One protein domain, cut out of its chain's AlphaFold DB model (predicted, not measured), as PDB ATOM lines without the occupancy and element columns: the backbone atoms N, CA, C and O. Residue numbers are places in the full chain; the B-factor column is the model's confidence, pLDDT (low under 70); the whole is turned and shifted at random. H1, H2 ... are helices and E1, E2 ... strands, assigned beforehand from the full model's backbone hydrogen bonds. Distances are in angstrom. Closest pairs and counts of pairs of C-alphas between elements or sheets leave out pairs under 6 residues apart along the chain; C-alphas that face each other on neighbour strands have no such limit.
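This is residues 7 to 88 of the 92 residues of an uncharacterized protein of Victivallis vadensis (UniProt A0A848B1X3). Two small sheets stand roughly face to face with their strands crossed: E3, E4, E5 and E7 on one side, E2, E1 and E6 on the other. The short helix H1 sits by one open side of this pair, near the edge strands E3 and E6, and residues 7 to 8 pair along the outer edge of E6. The printed part has 82 residues, with seven named strands and one named helix in the order E1 E2 E3 E4 E5 H1 E6 E7, and is mostly strand. The first sheet, E3 - E4 - E5 - E7, is antiparallel; the second, E2 - E1 - E6, is mixed. The whole is compact and rounded, with a radius of gyration of the C-alphas of 11.6 A and spans of 29 by 25 by 23 A.

In the larger sheet, E3 is residues 34 to 38, E4 residues 44 to 49 with a length of 16.3 A, E5 residues 52 to 57 with 16.2 A, and E7 residues 83 to 87 with 13.4 A. In the smaller sheet, E2 is residues 24 to 29 with 16.4 A, E1 residues 16 to 21 with 15.6 A, and E6 residues 74 to 78 with 10.9 A. H1 is residues 63 to 70, 10.9 A long. E1 begins at C-alpha 16 (-36.786, -51.481, 38.677), H1 at C-alpha 63 (-34.278, -47.625, 18.609), and E7 ends at C-alpha 87 (-51.560, -40.416, 31.406).

E3, E4 and E5 form a meander, each strand the antiparallel neighbour of the one before. In the hairpin E3 and E4, N 37 and O 46 are 2.8 A apart, within hydrogen-bond range; in the hairpin E4 and E5, N 47 and O 54 are 3.0 A apart. The edge strand E7 is antiparallel to E5, with N 55 and O 85 at 2.9 A. H1 is on this sheet at a height of 9.3 A, over E3 and along the strands, at 12 degrees to E3 on the local plane; the C-alphas of Ala 38 and Tyr 66, the closest of E3 and H1, are 7.3 A apart. H1 only grazes the other sheet, with residues 65 to 69; its closest C-alphas to E6 are those of Met 68 and Val 74, 5.9 A. There E1 and E2 form a hairpin, with N 19 and O 26 at 2.9 A, and E6 is parallel to E1, with N 18 and O 75 at 2.9 A. Between the sheets, the closest C-alphas of E2 and E4 are those of Ile 28 and Cys 49, 7.1 A. In H1 every O i to N i+4 pair is within hydrogen-bond range.

The two C-alphas farthest apart, those of Asn 11 and Glu 88, are 32.7 A apart. The printed part has no cut, and the links between its named elements are tight. The mean pLDDT of the printed part is 93.5, and no printed residue is under 70.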
ATOM      1  N   TYR A   7     -29.338 -44.936  30.781       93.19
ATOM      2  CA  TYR A   7     -28.236 -45.751  31.259       93.19
ATOM      3  C   TYR A   7     -28.646 -47.215  31.229       93.19
ATOM      4  O   TYR A   7     -29.669 -47.605  31.803       93.19
ATOM      5  N   GLU A   8     -27.829 -48.022  30.567       90.81
ATOM      6  CA  GLU A   8     -27.967 -49.472  30.508       90.81
ATOM      7  C   GLU A   8     -27.301 -50.160  31.707       90.81
ATOM      8  O   GLU A   8     -26.308 -49.689  32.265       90.81
ATOM      9  N   MET A   9     -27.822 -51.322  32.071       86.62
ATOM     10  CA  MET A   9     -27.154 -52.300  32.906       86.62
ATOM     11  C   MET A   9     -26.420 -53.285  32.007       86.62
ATOM     12  O   MET A   9     -27.035 -54.001  31.228       86.62
ATOM     13  N   ARG A  10     -25.092 -53.340  32.132       73.50
ATOM     14  CA  ARG A  10     -24.265 -54.276  31.353       73.50
ATOM     15  C   ARG A  10     -24.236 -55.690  31.933       73.50
ATOM     16  O   ARG A  10     -23.994 -56.636  31.197       73.50
ATOM     17  N   ASN A  11     -24.517 -55.832  33.232       75.38
ATOM     18  CA  ASN A  11     -24.452 -57.103  33.952       75.38
ATOM     19  C   ASN A  11     -25.776 -57.375  34.678       75.38
ATOM     20  O   ASN A  11     -25.977 -56.917  35.802       75.38
ATOM     21  N   GLY A  12     -26.664 -58.136  34.037       75.19
ATOM     22  CA  GLY A  12     -27.936 -58.585  34.614       75.19
ATOM     23  C   GLY A  12     -29.116 -57.641  34.365       75.19
ATOM     24  O   GLY A  12     -29.015 -56.678  33.610       75.19
ATOM     25  N   ARG A  13     -30.247 -57.942  35.011       78.50
ATOM     26  CA  ARG A  13     -31.491 -57.165  34.920       78.50
ATOM     27  C   ARG A  13     -31.665 -56.291  36.155       78.50
ATOM     28  O   ARG A  13     -31.366 -56.726  37.268       78.50
ATOM     29  N   ALA A  14     -32.157 -55.069  35.971       79.31
ATOM     30  CA  ALA A  14     -32.609 -54.261  37.099       79.31
ATOM     31  C   ALA A  14     -33.996 -54.766  37.519       79.31
ATOM     32  O   ALA A  14     -34.818 -54.977  36.642       79.31
ATOM     33  N   PRO A  15     -34.329 -54.893  38.814       87.75
ATOM     34  CA  PRO A  15     -35.713 -55.166  39.211       87.75
ATOM     35  C   PRO A  15     -36.628 -53.950  38.978       87.75
ATOM     36  O   PRO A  15     -37.844 -54.089  38.875       87.75
ATOM     37  N   ARG A  16     -36.053 -52.738  38.893       95.00
ATOM     38  CA  ARG A  16     -36.786 -51.481  38.677       95.00
ATOM     39  C   ARG A  16     -36.061 -50.535  37.722       95.00
ATOM     40  O   ARG A  16     -34.853 -50.309  37.865       95.00
ATOM     41  N   LEU A  17     -36.828 -49.921  36.829       95.88
ATOM     42  CA  LEU A  17     -36.436 -48.801  35.979       95.88
ATOM     43  C   LEU A  17     -36.598 -47.481  36.746       95.88
ATOM     44  O   LEU A  17     -37.662 -47.203  37.295       95.88
ATOM     45  N   TRP A  18     -35.556 -46.649  36.767       96.69
ATOM     46  CA  TRP A  18     -35.652 -45.271  37.253       96.69
ATOM     47  C   TRP A  18     -35.993 -44.321  36.105       96.69
ATOM     48  O   TRP A  18     -35.192 -44.125  35.197       96.69
ATOM     49  N   LEU A  19     -37.158 -43.688  36.170       97.06
ATOM     50  CA  LEU A  19     -37.534 -42.596  35.282       97.06
ATOM     51  C   LEU A  19     -37.383 -41.263  36.026       97.06
ATOM     52  O   LEU A  19     -38.093 -41.014  37.001       97.06
ATOM     53  N   ALA A  20     -36.426 -40.436  35.603       96.00
ATOM     54  CA  ALA A  20     -36.218 -39.110  36.180       96.00
ATOM     55  C   ALA A  20     -37.074 -38.070  35.455       96.00
ATOM     56  O   ALA A  20     -36.943 -37.942  34.243       96.00
ATOM     57  N   LEU A  21     -37.923 -37.338  36.176       94.06
ATOM     58  CA  LEU A  21     -38.751 -36.257  35.633       94.06
ATOM     59  C   LEU A  21     -38.422 -34.945  36.365       94.06
ATOM     60  O   LEU A  21     -37.931 -35.000  37.499       94.06
ATOM     61  N   PRO A  22     -38.685 -33.772  35.764       89.19
ATOM     62  CA  PRO A  22     -38.441 -32.489  36.430       89.19
ATOM     63  C   PRO A  22     -39.202 -32.307  37.764       89.19
ATOM     64  O   PRO A  22     -38.722 -31.624  38.664       89.19
ATOM     65  N   GLU A  23     -40.356 -32.949  37.915       89.25
ATOM     66  CA  GLU A  23     -41.314 -32.810  39.020       89.25
ATOM     67  C   GLU A  23     -41.121 -33.892  40.092       89.25
ATOM     68  O   GLU A  23     -41.685 -33.807  41.183       89.25
ATOM     69  N   GLY A  24     -40.337 -34.929  39.789       91.44
ATOM     70  CA  GLY A  24     -40.122 -36.067  40.675       91.44
ATOM     71  C   GLY A  24     -39.577 -37.299  39.956       91.44
ATOM     72  O   GLY A  24     -39.589 -37.408  38.736       91.44
ATOM     73  N   ASN A  25     -39.081 -38.267  40.723       95.12
ATOM     74  CA  ASN A  25     -38.556 -39.518  40.178       95.12
ATOM     75  C   ASN A  25     -39.567 -40.650  40.357       95.12
ATOM     76  O   ASN A  25     -40.117 -40.811  41.445       95.12
ATOM     77  N   LEU A  26     -39.729 -41.486  39.331       96.00
ATOM     78  CA  LEU A  26     -40.502 -42.724  39.412       96.00
ATOM     79  C   LEU A  26     -39.565 -43.935  39.418       96.00
ATOM     80  O   LEU A  26     -38.614 -44.016  38.636       96.00
ATOM     81  N   LEU A  27     -39.858 -44.899  40.290       97.06
ATOM     82  CA  LEU A  27     -39.293 -46.245  40.231       97.06
ATOM     83  C   LEU A  27     -40.377 -47.201  39.751       97.06
ATOM     84  O   LEU A  27     -41.310 -47.499  40.496       97.06
ATOM     85  N   ILE A  28     -40.216 -47.678  38.522       96.62
ATOM     86  CA  ILE A  28     -41.172 -48.528  37.816       96.62
ATOM     87  C   ILE A  28     -40.684 -49.971  37.911       96.62
ATOM     88  O   ILE A  28     -39.530 -50.250  37.575       96.62
ATOM     89  N   SER A  29     -41.516 -50.885  38.407       96.00
ATOM     90  CA  SER A  29     -41.185 -52.315  38.383       96.00
ATOM     91  C   SER A  29     -41.122 -52.816  36.941       96.00
ATOM     92  O   SER A  29     -41.977 -52.485  36.129       96.00
ATOM     93  N   TRP A  30     -40.136 -53.642  36.589       94.88
ATOM     94  CA  TRP A  30     -40.144 -54.250  35.251       94.88
ATOM     95  C   TRP A  30     -41.322 -55.213  35.064       94.88
ATOM     96  O   TRP A  30     -41.881 -55.296  33.976       94.88
ATOM     97  N   GLU A  31     -41.778 -55.853  36.141       94.50
ATOM     98  CA  GLU A  31     -42.899 -56.805  36.135       94.50
ATOM     99  C   GLU A  31     -44.259 -56.160  35.809       94.50
ATOM    100  O   GLU A  31     -45.209 -56.838  35.406       94.50
ATOM    101  N   THR A  32     -44.381 -54.847  36.004       95.81
ATOM    102  CA  THR A  32     -45.608 -54.082  35.749       95.81
ATOM    103  C   THR A  32     -45.593 -53.415  34.378       95.81
ATOM    104  O   THR A  32     -46.664 -53.037  33.900       95.81
ATOM    105  N   ILE A  33     -44.427 -53.305  33.728       95.75
ATOM    106  CA  ILE A  33     -44.309 -52.744  32.382       95.75
ATOM    107  C   ILE A  33     -44.942 -53.702  31.371       95.75
ATOM    108  O   ILE A  33     -44.562 -54.863  31.238       95.75
ATOM    109  N   ARG A  34     -45.926 -53.205  30.624       92.62
ATOM    110  CA  ARG A  34     -46.687 -53.958  29.623       92.62
ATOM    111  C   ARG A  34     -46.841 -53.144  28.347       92.62
ATOM    112  O   ARG A  34     -46.757 -51.920  28.347       92.62
ATOM    113  N   LYS A  35     -47.102 -53.845  27.239       92.94
ATOM    114  CA  LYS A  35     -47.426 -53.252  25.930       92.94
ATOM    115  C   LYS A  35     -46.429 -52.167  25.479       92.94
ATOM    116  O   LYS A  35     -46.855 -51.112  25.016       92.94
ATOM    117  N   ILE A  36     -45.125 -52.439  25.581       95.69
ATOM    118  CA  ILE A  36     -44.088 -51.547  25.041       95.69
ATOM    119  C   ILE A  36     -44.259 -51.465  23.518       95.69
ATOM    120  O   ILE A  36     -44.252 -52.485  22.830       95.69
ATOM    121  N   ARG A  37     -44.440 -50.257  22.986       96.62
ATOM    122  CA  ARG A  37     -44.591 -49.973  21.555       96.62
ATOM    123  C   ARG A  37     -43.675 -48.825  21.160       96.62
ATOM    124  O   ARG A  37     -43.454 -47.911  21.949       96.62
ATOM    125  N   ALA A  38     -43.212 -48.852  19.920       97.75
ATOM    126  CA  ALA A  38     -42.543 -47.730  19.279       97.75
ATOM    127  C   ALA A  38     -43.351 -47.275  18.059       97.75
ATOM    128  O   ALA A  38     -43.981 -48.100  17.389       97.75
ATOM    129  N   THR A  39     -43.329 -45.980  17.747       97.62
ATOM    130  CA  THR A  39     -43.748 -45.506  16.420       97.62
ATOM    131  C   THR A  39     -42.785 -46.028  15.345       97.62
ATOM    132  O   THR A  39     -41.643 -46.358  15.668       97.62
ATOM    133  N   PRO A  40     -43.193 -46.115  14.061       97.62
ATOM    134  CA  PRO A  40     -42.334 -46.657  12.998       97.62
ATOM    135  C   PRO A  40     -40.965 -45.966  12.865       97.62
ATOM    136  O   PRO A  40     -39.985 -46.592  12.467       97.62
ATOM    137  N   ASP A  41     -40.900 -44.682  13.221       97.31
ATOM    138  CA  ASP A  41     -39.700 -43.839  13.226       97.31
ATOM    139  C   ASP A  41     -38.893 -43.894  14.538       97.31
ATOM    140  O   ASP A  41     -37.817 -43.306  14.623       97.31
ATOM    141  N   PHE A  42     -39.382 -44.614  15.554       97.62
ATOM    142  CA  PHE A  42     -38.815 -44.698  16.903       97.62
ATOM    143  C   PHE A  42     -38.695 -43.352  17.636       97.62
ATOM    144  O   PHE A  42     -37.957 -43.257  18.616       97.62
ATOM    145  N   LEU A  43     -39.419 -42.315  17.207       96.94
ATOM    146  CA  LEU A  43     -39.419 -41.021  17.898       96.94
ATOM    147  C   LEU A  43     -40.299 -41.024  19.152       96.94
ATOM    148  O   LEU A  43     -40.126 -40.174  20.025       96.94
ATOM    149  N   ASN A  44     -41.216 -41.991  19.263       97.50
ATOM    150  CA  ASN A  44     -42.054 -42.182  20.439       97.50
ATOM    151  C   ASN A  44     -41.984 -43.626  20.930       97.50
ATOM    152  O   ASN A  44     -42.220 -44.555  20.154       97.50
ATOM    153  N   LEU A  45     -41.733 -43.801  22.227       97.88
ATOM    154  CA  LEU A  45     -41.888 -45.070  22.935       97.88
ATOM    155  C   LEU A  45     -43.049 -44.956  23.918       97.88
ATOM    156  O   LEU A  45     -43.127 -43.989  24.669       97.88
ATOM    157  N   VAL A  46     -43.942 -45.940  23.924       97.62
ATOM    158  CA  VAL A  46     -45.124 -45.969  24.790       97.62
ATOM    159  C   VAL A  46     -45.157 -47.283  25.548       97.62
ATOM    160  O   VAL A  46     -44.966 -48.335  24.944       97.62
ATOM    161  N   PHE A  47     -45.420 -47.242  26.849       97.00
ATOM    162  CA  PHE A  47     -45.650 -48.445  27.646       97.00
ATOM    163  C   PHE A  47     -46.649 -48.187  28.776       97.00
ATOM    164  O   PHE A  47     -46.799 -47.063  29.250       97.00
ATOM    165  N   GLU A  48     -47.338 -49.240  29.201       96.75
ATOM    166  CA  GLU A  48     -48.223 -49.242  30.369       96.75
ATOM    167  C   GLU A  48     -47.438 -49.719  31.596       96.75
ATOM    168  O   GLU A  48     -46.646 -50.650  31.478       96.75
ATOM    169  N   CYS A  49     -47.652 -49.118  32.764       95.62
ATOM    170  CA  CYS A  49     -47.090 -49.557  34.042       95.62
ATOM    171  C   CYS A  49     -48.026 -49.230  35.218       95.62
ATOM    172  O   CYS A  49     -49.150 -48.767  35.024       95.62
ATOM    173  N   GLU A  50     -47.571 -49.452  36.454       95.31
ATOM    174  CA  GLU A  50     -48.334 -49.199  37.684       95.31
ATOM    175  C   GLU A  50     -48.701 -47.724  37.907       95.31
ATOM    176  O   GLU A  50     -49.596 -47.437  38.696       95.31
ATOM    177  N   TYR A  51     -48.044 -46.799  37.205       94.44
ATOM    178  CA  TYR A  51     -48.346 -45.366  37.263       94.44
ATOM    179  C   TYR A  51     -49.282 -44.903  36.138       94.44
ATOM    180  O   TYR A  51     -49.765 -43.778  36.188       94.44
ATOM    181  N   GLY A  52     -49.552 -45.746  35.134       95.31
ATOM    182  CA  GLY A  52     -50.381 -45.409  33.977       95.31
ATOM    183  C   GLY A  52     -49.686 -45.676  32.643       95.31
ATOM    184  O   GLY A  52     -48.869 -46.587  32.520       95.31
ATOM    185  N   ILE A  53     -50.017 -44.888  31.622       96.94
ATOM    186  CA  ILE A  53     -49.365 -44.913  30.310       96.94
ATOM    187  C   ILE A  53     -48.240 -43.879  30.299       96.94
ATOM    188  O   ILE A  53     -48.479 -42.678  30.444       96.94
ATOM    189  N   ILE A  54     -47.018 -44.347  30.066       96.69
ATOM    190  CA  ILE A  54     -45.842 -43.509  29.851       96.69
ATOM    191  C   ILE A  54     -45.599 -43.382  28.354       96.69
ATOM    192  O   ILE A  54     -45.506 -44.383  27.644       96.69
ATOM    193  N   THR A  55     -45.453 -42.148  27.878       97.44
ATOM    194  CA  THR A  55     -44.978 -41.841  26.525       97.44
ATOM    195  C   THR A  55     -43.674 -41.060  26.609       97.44
ATOM    196  O   THR A  55     -43.628 -40.000  27.228       97.44
ATOM    197  N   ILE A  56     -42.626 -41.569  25.969       97.19
ATOM    198  CA  ILE A  56     -41.321 -40.923  25.826       97.19
ATOM    199  C   ILE A  56     -41.208 -40.422  24.389       97.19
ATOM    200  O   ILE A  56     -41.234 -41.225  23.461       97.19
ATOM    201  N   CYS A  57     -41.053 -39.114  24.214       95.62
ATOM    202  CA  CYS A  57     -40.850 -38.459  22.928       95.62
ATOM    203  C   CYS A  57     -39.408 -37.941  22.814       95.62
ATOM    204  O   CYS A  57     -38.859 -37.372  23.765       95.62
ATOM    205  N   SER A  58     -38.818 -38.088  21.629       94.88
ATOM    206  CA  SER A  58     -37.465 -37.631  21.307       94.88
ATOM    207  C   SER A  58     -37.413 -37.003  19.915       94.88
ATOM    208  O   SER A  58     -38.187 -37.366  19.032       94.88
ATOM    209  N   ALA A  59     -36.478 -36.072  19.716       93.25
ATOM    210  CA  ALA A  59     -36.143 -35.546  18.392       93.25
ATOM    211  C   ALA A  59     -35.259 -36.516  17.581       93.25
ATOM    212  O   ALA A  59     -35.185 -36.407  16.360       93.25
ATOM    213  N   GLU A  60     -34.607 -37.468  18.254       93.81
ATOM    214  CA  GLU A  60     -33.767 -38.505  17.647       93.81
ATOM    215  C   GLU A  60     -34.351 -39.911  17.887       93.81
ATOM    216  O   GLU A  60     -34.920 -40.151  18.959       93.81
ATOM    217  N   PRO A  61     -34.196 -40.863  16.943       95.56
ATOM    218  CA  PRO A  61     -34.733 -42.218  17.079       95.56
ATOM    219  C   PRO A  61     -34.228 -42.967  18.321       95.56
ATOM    220  O   PRO A  61     -33.031 -43.174  18.504       95.56
ATOM    221  N   LEU A  62     -35.154 -43.480  19.134       96.06
ATOM    222  CA  LEU A  62     -34.890 -44.231  20.368       96.06
ATOM    223  C   LEU A  62     -34.818 -45.752  20.143       96.06
ATOM    224  O   LEU A  62     -35.223 -46.535  21.004       96.06
ATOM    225  N   ARG A  63     -34.320 -46.195  18.980       96.69
ATOM    226  CA  ARG A  63     -34.278 -47.625  18.609       96.69
ATOM    227  C   ARG A  63     -33.514 -48.465  19.630       96.69
ATOM    228  O   ARG A  63     -34.024 -49.476  20.097       96.69
ATOM    229  N   GLU A  64     -32.324 -48.013  20.003       95.69
ATOM    230  CA  GLU A  64     -31.491 -48.736  20.962       95.69
ATOM    231  C   GLU A  64     -32.140 -48.776  22.352       95.69
ATOM    232  O   GLU A  64     -32.137 -49.813  23.007       95.69
ATOM    233  N   LEU A  65     -32.771 -47.682  22.793       95.81
ATOM    234  CA  LEU A  65     -33.526 -47.684  24.048       95.81
ATOM    235  C   LEU A  65     -34.658 -48.721  24.005       95.81
ATOM    236  O   LEU A  65     -34.811 -49.488  24.951       95.81
ATOM    237  N   TYR A  66     -35.411 -48.794  22.906       96.62
ATOM    238  CA  TYR A  66     -36.471 -49.788  22.728       96.62
ATOM    239  C   TYR A  66     -35.949 -51.234  22.793       96.62
ATOM    240  O   TYR A  66     -36.565 -52.088  23.431       96.62
ATOM    241  N   GLU A  67     -34.808 -51.524  22.169       95.06
ATOM    242  CA  GLU A  67     -34.147 -52.837  22.235       95.06
ATOM    243  C   GLU A  67     -33.710 -53.179  23.665       95.06
ATOM    244  O   GLU A  67     -34.005 -54.263  24.170       95.06
ATOM    245  N   MET A  68     -33.103 -52.227  24.371       93.75
ATOM    246  CA  MET A  68     -32.666 -52.424  25.754       93.75
ATOM    247  C   MET A  68     -33.835 -52.580  26.731       93.75
ATOM    248  O   MET A  68     -33.727 -53.332  27.702       93.75
ATOM    249  N   MET A  69     -34.961 -51.901  26.485       94.00
ATOM    250  CA  MET A  69     -36.176 -52.067  27.285       94.00
ATOM    251  C   MET A  69     -36.786 -53.464  27.116       94.00
ATOM    252  O   MET A  69     -37.227 -54.036  28.106       94.00
ATOM    253  N   GLN A  70     -36.755 -54.049  25.913       90.75
ATOM    254  CA  GLN A  70     -37.215 -55.431  25.686       90.75
ATOM    255  C   GLN A  70     -36.392 -56.463  26.466       90.75
ATOM    256  O   GLN A  70     -36.909 -57.506  26.856       90.75
ATOM    257  N   MET A  71     -35.111 -56.173  26.694       91.06
ATOM    258  CA  MET A  71     -34.205 -57.047  27.441       91.06
ATOM    259  C   MET A  71     -34.200 -56.768  28.952       91.06
ATOM    260  O   MET A  71     -33.458 -57.428  29.680       91.06
ATOM    261  N   GLU A  72     -35.001 -55.804  29.428       92.56
ATOM    262  CA  GLU A  72     -35.028 -55.349  30.830       92.56
ATOM    263  C   GLU A  72     -33.645 -54.865  31.320       92.56
ATOM    264  O   GLU A  72     -33.265 -55.009  32.486       92.56
ATOM    265  N   MET A  73     -32.860 -54.279  30.408       92.69
ATOM    266  CA  MET A  73     -31.482 -53.837  30.654       92.69
ATOM    267  C   MET A  73     -31.369 -52.329  30.883       92.69
ATOM    268  O   MET A  73     -30.263 -51.806  30.972       92.69
ATOM    269  N   VAL A  74     -32.471 -51.587  30.982       94.50
ATOM    270  CA  VAL A  74     -32.411 -50.139  31.238       94.50
ATOM    271  C   VAL A  74     -32.471 -49.878  32.740       94.50
ATOM    272  O   VAL A  74     -33.419 -50.245  33.428       94.50
ATOM    273  N   ARG A  75     -31.451 -49.215  33.284       94.12
ATOM    274  CA  ARG A  75     -31.425 -48.853  34.706       94.12
ATOM    275  C   ARG A  75     -32.114 -47.526  34.964       94.12
ATOM    276  O   ARG A  75     -32.824 -47.387  35.961       94.12
ATOM    277  N   LYS A  76     -31.856 -46.554  34.093       95.31
ATOM    278  CA  LYS A  76     -32.357 -45.190  34.218       95.31
ATOM    279  C   LYS A  76     -32.696 -44.622  32.848       95.31
ATOM    280  O   LYS A  76     -31.897 -44.766  31.930       95.31
ATOM    281  N   ILE A  77     -33.813 -43.916  32.753       96.25
ATOM    282  CA  ILE A  77     -34.128 -42.994  31.664       96.25
ATOM    283  C   ILE A  77     -34.131 -41.584  32.252       96.25
ATOM    284  O   ILE A  77     -34.793 -41.307  33.255       96.25
ATOM    285  N   ASP A  78     -33.349 -40.704  31.642       94.69
ATOM    286  CA  ASP A  78     -33.313 -39.285  31.955       94.69
ATOM    287  C   ASP A  78     -34.433 -38.565  31.198       94.69
ATOM    288  O   ASP A  78     -34.249 -38.024  30.106       94.69
ATOM    289  N   GLY A  79     -35.624 -38.595  31.790       91.75
ATOM    290  CA  GLY A  79     -36.805 -37.897  31.296       91.75
ATOM    291  C   GLY A  79     -36.750 -36.377  31.463       91.75
ATOM    292  O   GLY A  79     -37.696 -35.715  31.072       91.75
ATOM    293  N   ILE A  80     -35.670 -35.800  32.005       88.81
ATOM    294  CA  ILE A  80     -35.436 -34.344  31.966       88.81
ATOM    295  C   ILE A  80     -34.878 -33.954  30.590       88.81
ATOM    296  O   ILE A  80     -35.136 -32.865  30.080       88.81
ATOM    297  N   ARG A  81     -34.119 -34.863  29.967       91.44
ATOM    298  CA  ARG A  81     -33.533 -34.692  28.628       91.44
ATOM    299  C   ARG A  81     -34.435 -35.201  27.503       91.44
ATOM    300  O   ARG A  81     -34.102 -35.029  26.333       91.44
ATOM    301  N   LEU A  82     -35.550 -35.834  27.851       91.81
ATOM    302  CA  LEU A  82     -36.566 -36.348  26.937       91.81
ATOM    303  C   LEU A  82     -37.901 -35.686  27.267       91.81
ATOM    304  O   LEU A  82     -38.131 -35.275  28.394       91.81
ATOM    305  N   THR A  83     -38.814 -35.597  26.307       93.00
ATOM    306  CA  THR A  83     -40.178 -35.173  26.643       93.00
ATOM    307  C   THR A  83     -40.950 -36.394  27.119       93.00
ATOM    308  O   THR A  83     -41.187 -37.308  26.333       93.00
ATOM    309  N   VAL A  84     -41.346 -36.425  28.391       95.38
ATOM    310  CA  VAL A  84     -42.121 -37.535  28.961       95.38
ATOM    311  C   VAL A  84     -43.533 -37.075  29.296       95.38
ATOM    312  O   VAL A  84     -43.730 -36.031  29.909       95.38
ATOM    313  N   LYS A  85     -44.525 -37.869  28.893       94.75
ATOM    314  CA  LYS A  85     -45.938 -37.658  29.215       94.75
ATOM    315  C   LYS A  85     -46.459 -38.849  30.006       94.75
ATOM    316  O   LYS A  85     -46.243 -39.992  29.605       94.75
ATOM    317  N   LEU A  86     -47.163 -38.557  31.094       93.69
ATOM    318  CA  LEU A  86     -47.875 -39.533  31.907       93.69
ATOM    319  C   LEU A  86     -49.381 -39.323  31.726       93.69
ATOM    320  O   LEU A  86     -49.868 -38.204  31.870       93.69
ATOM    321  N   ALA A  87     -50.103 -40.396  31.417       93.06
ATOM    322  CA  ALA A  87     -51.560 -40.416  31.406       93.06
ATOM    323  C   ALA A  87     -52.059 -41.533  32.326       93.06
ATOM    324  O   ALA A  87     -51.590 -42.668  32.235       93.06
ATOM    325  N   GLU A  88     -53.003 -41.224  33.211       86.62
ATOM    326  CA  GLU A  88     -53.622 -42.237  34.063       86.62
ATOM    327  C   GLU A  88     -54.425 -43.233  33.215       86.62
ATOM    328  O   GLU A  88     -55.050 -42.871  32.215       86.62
TER     329      GLU A  88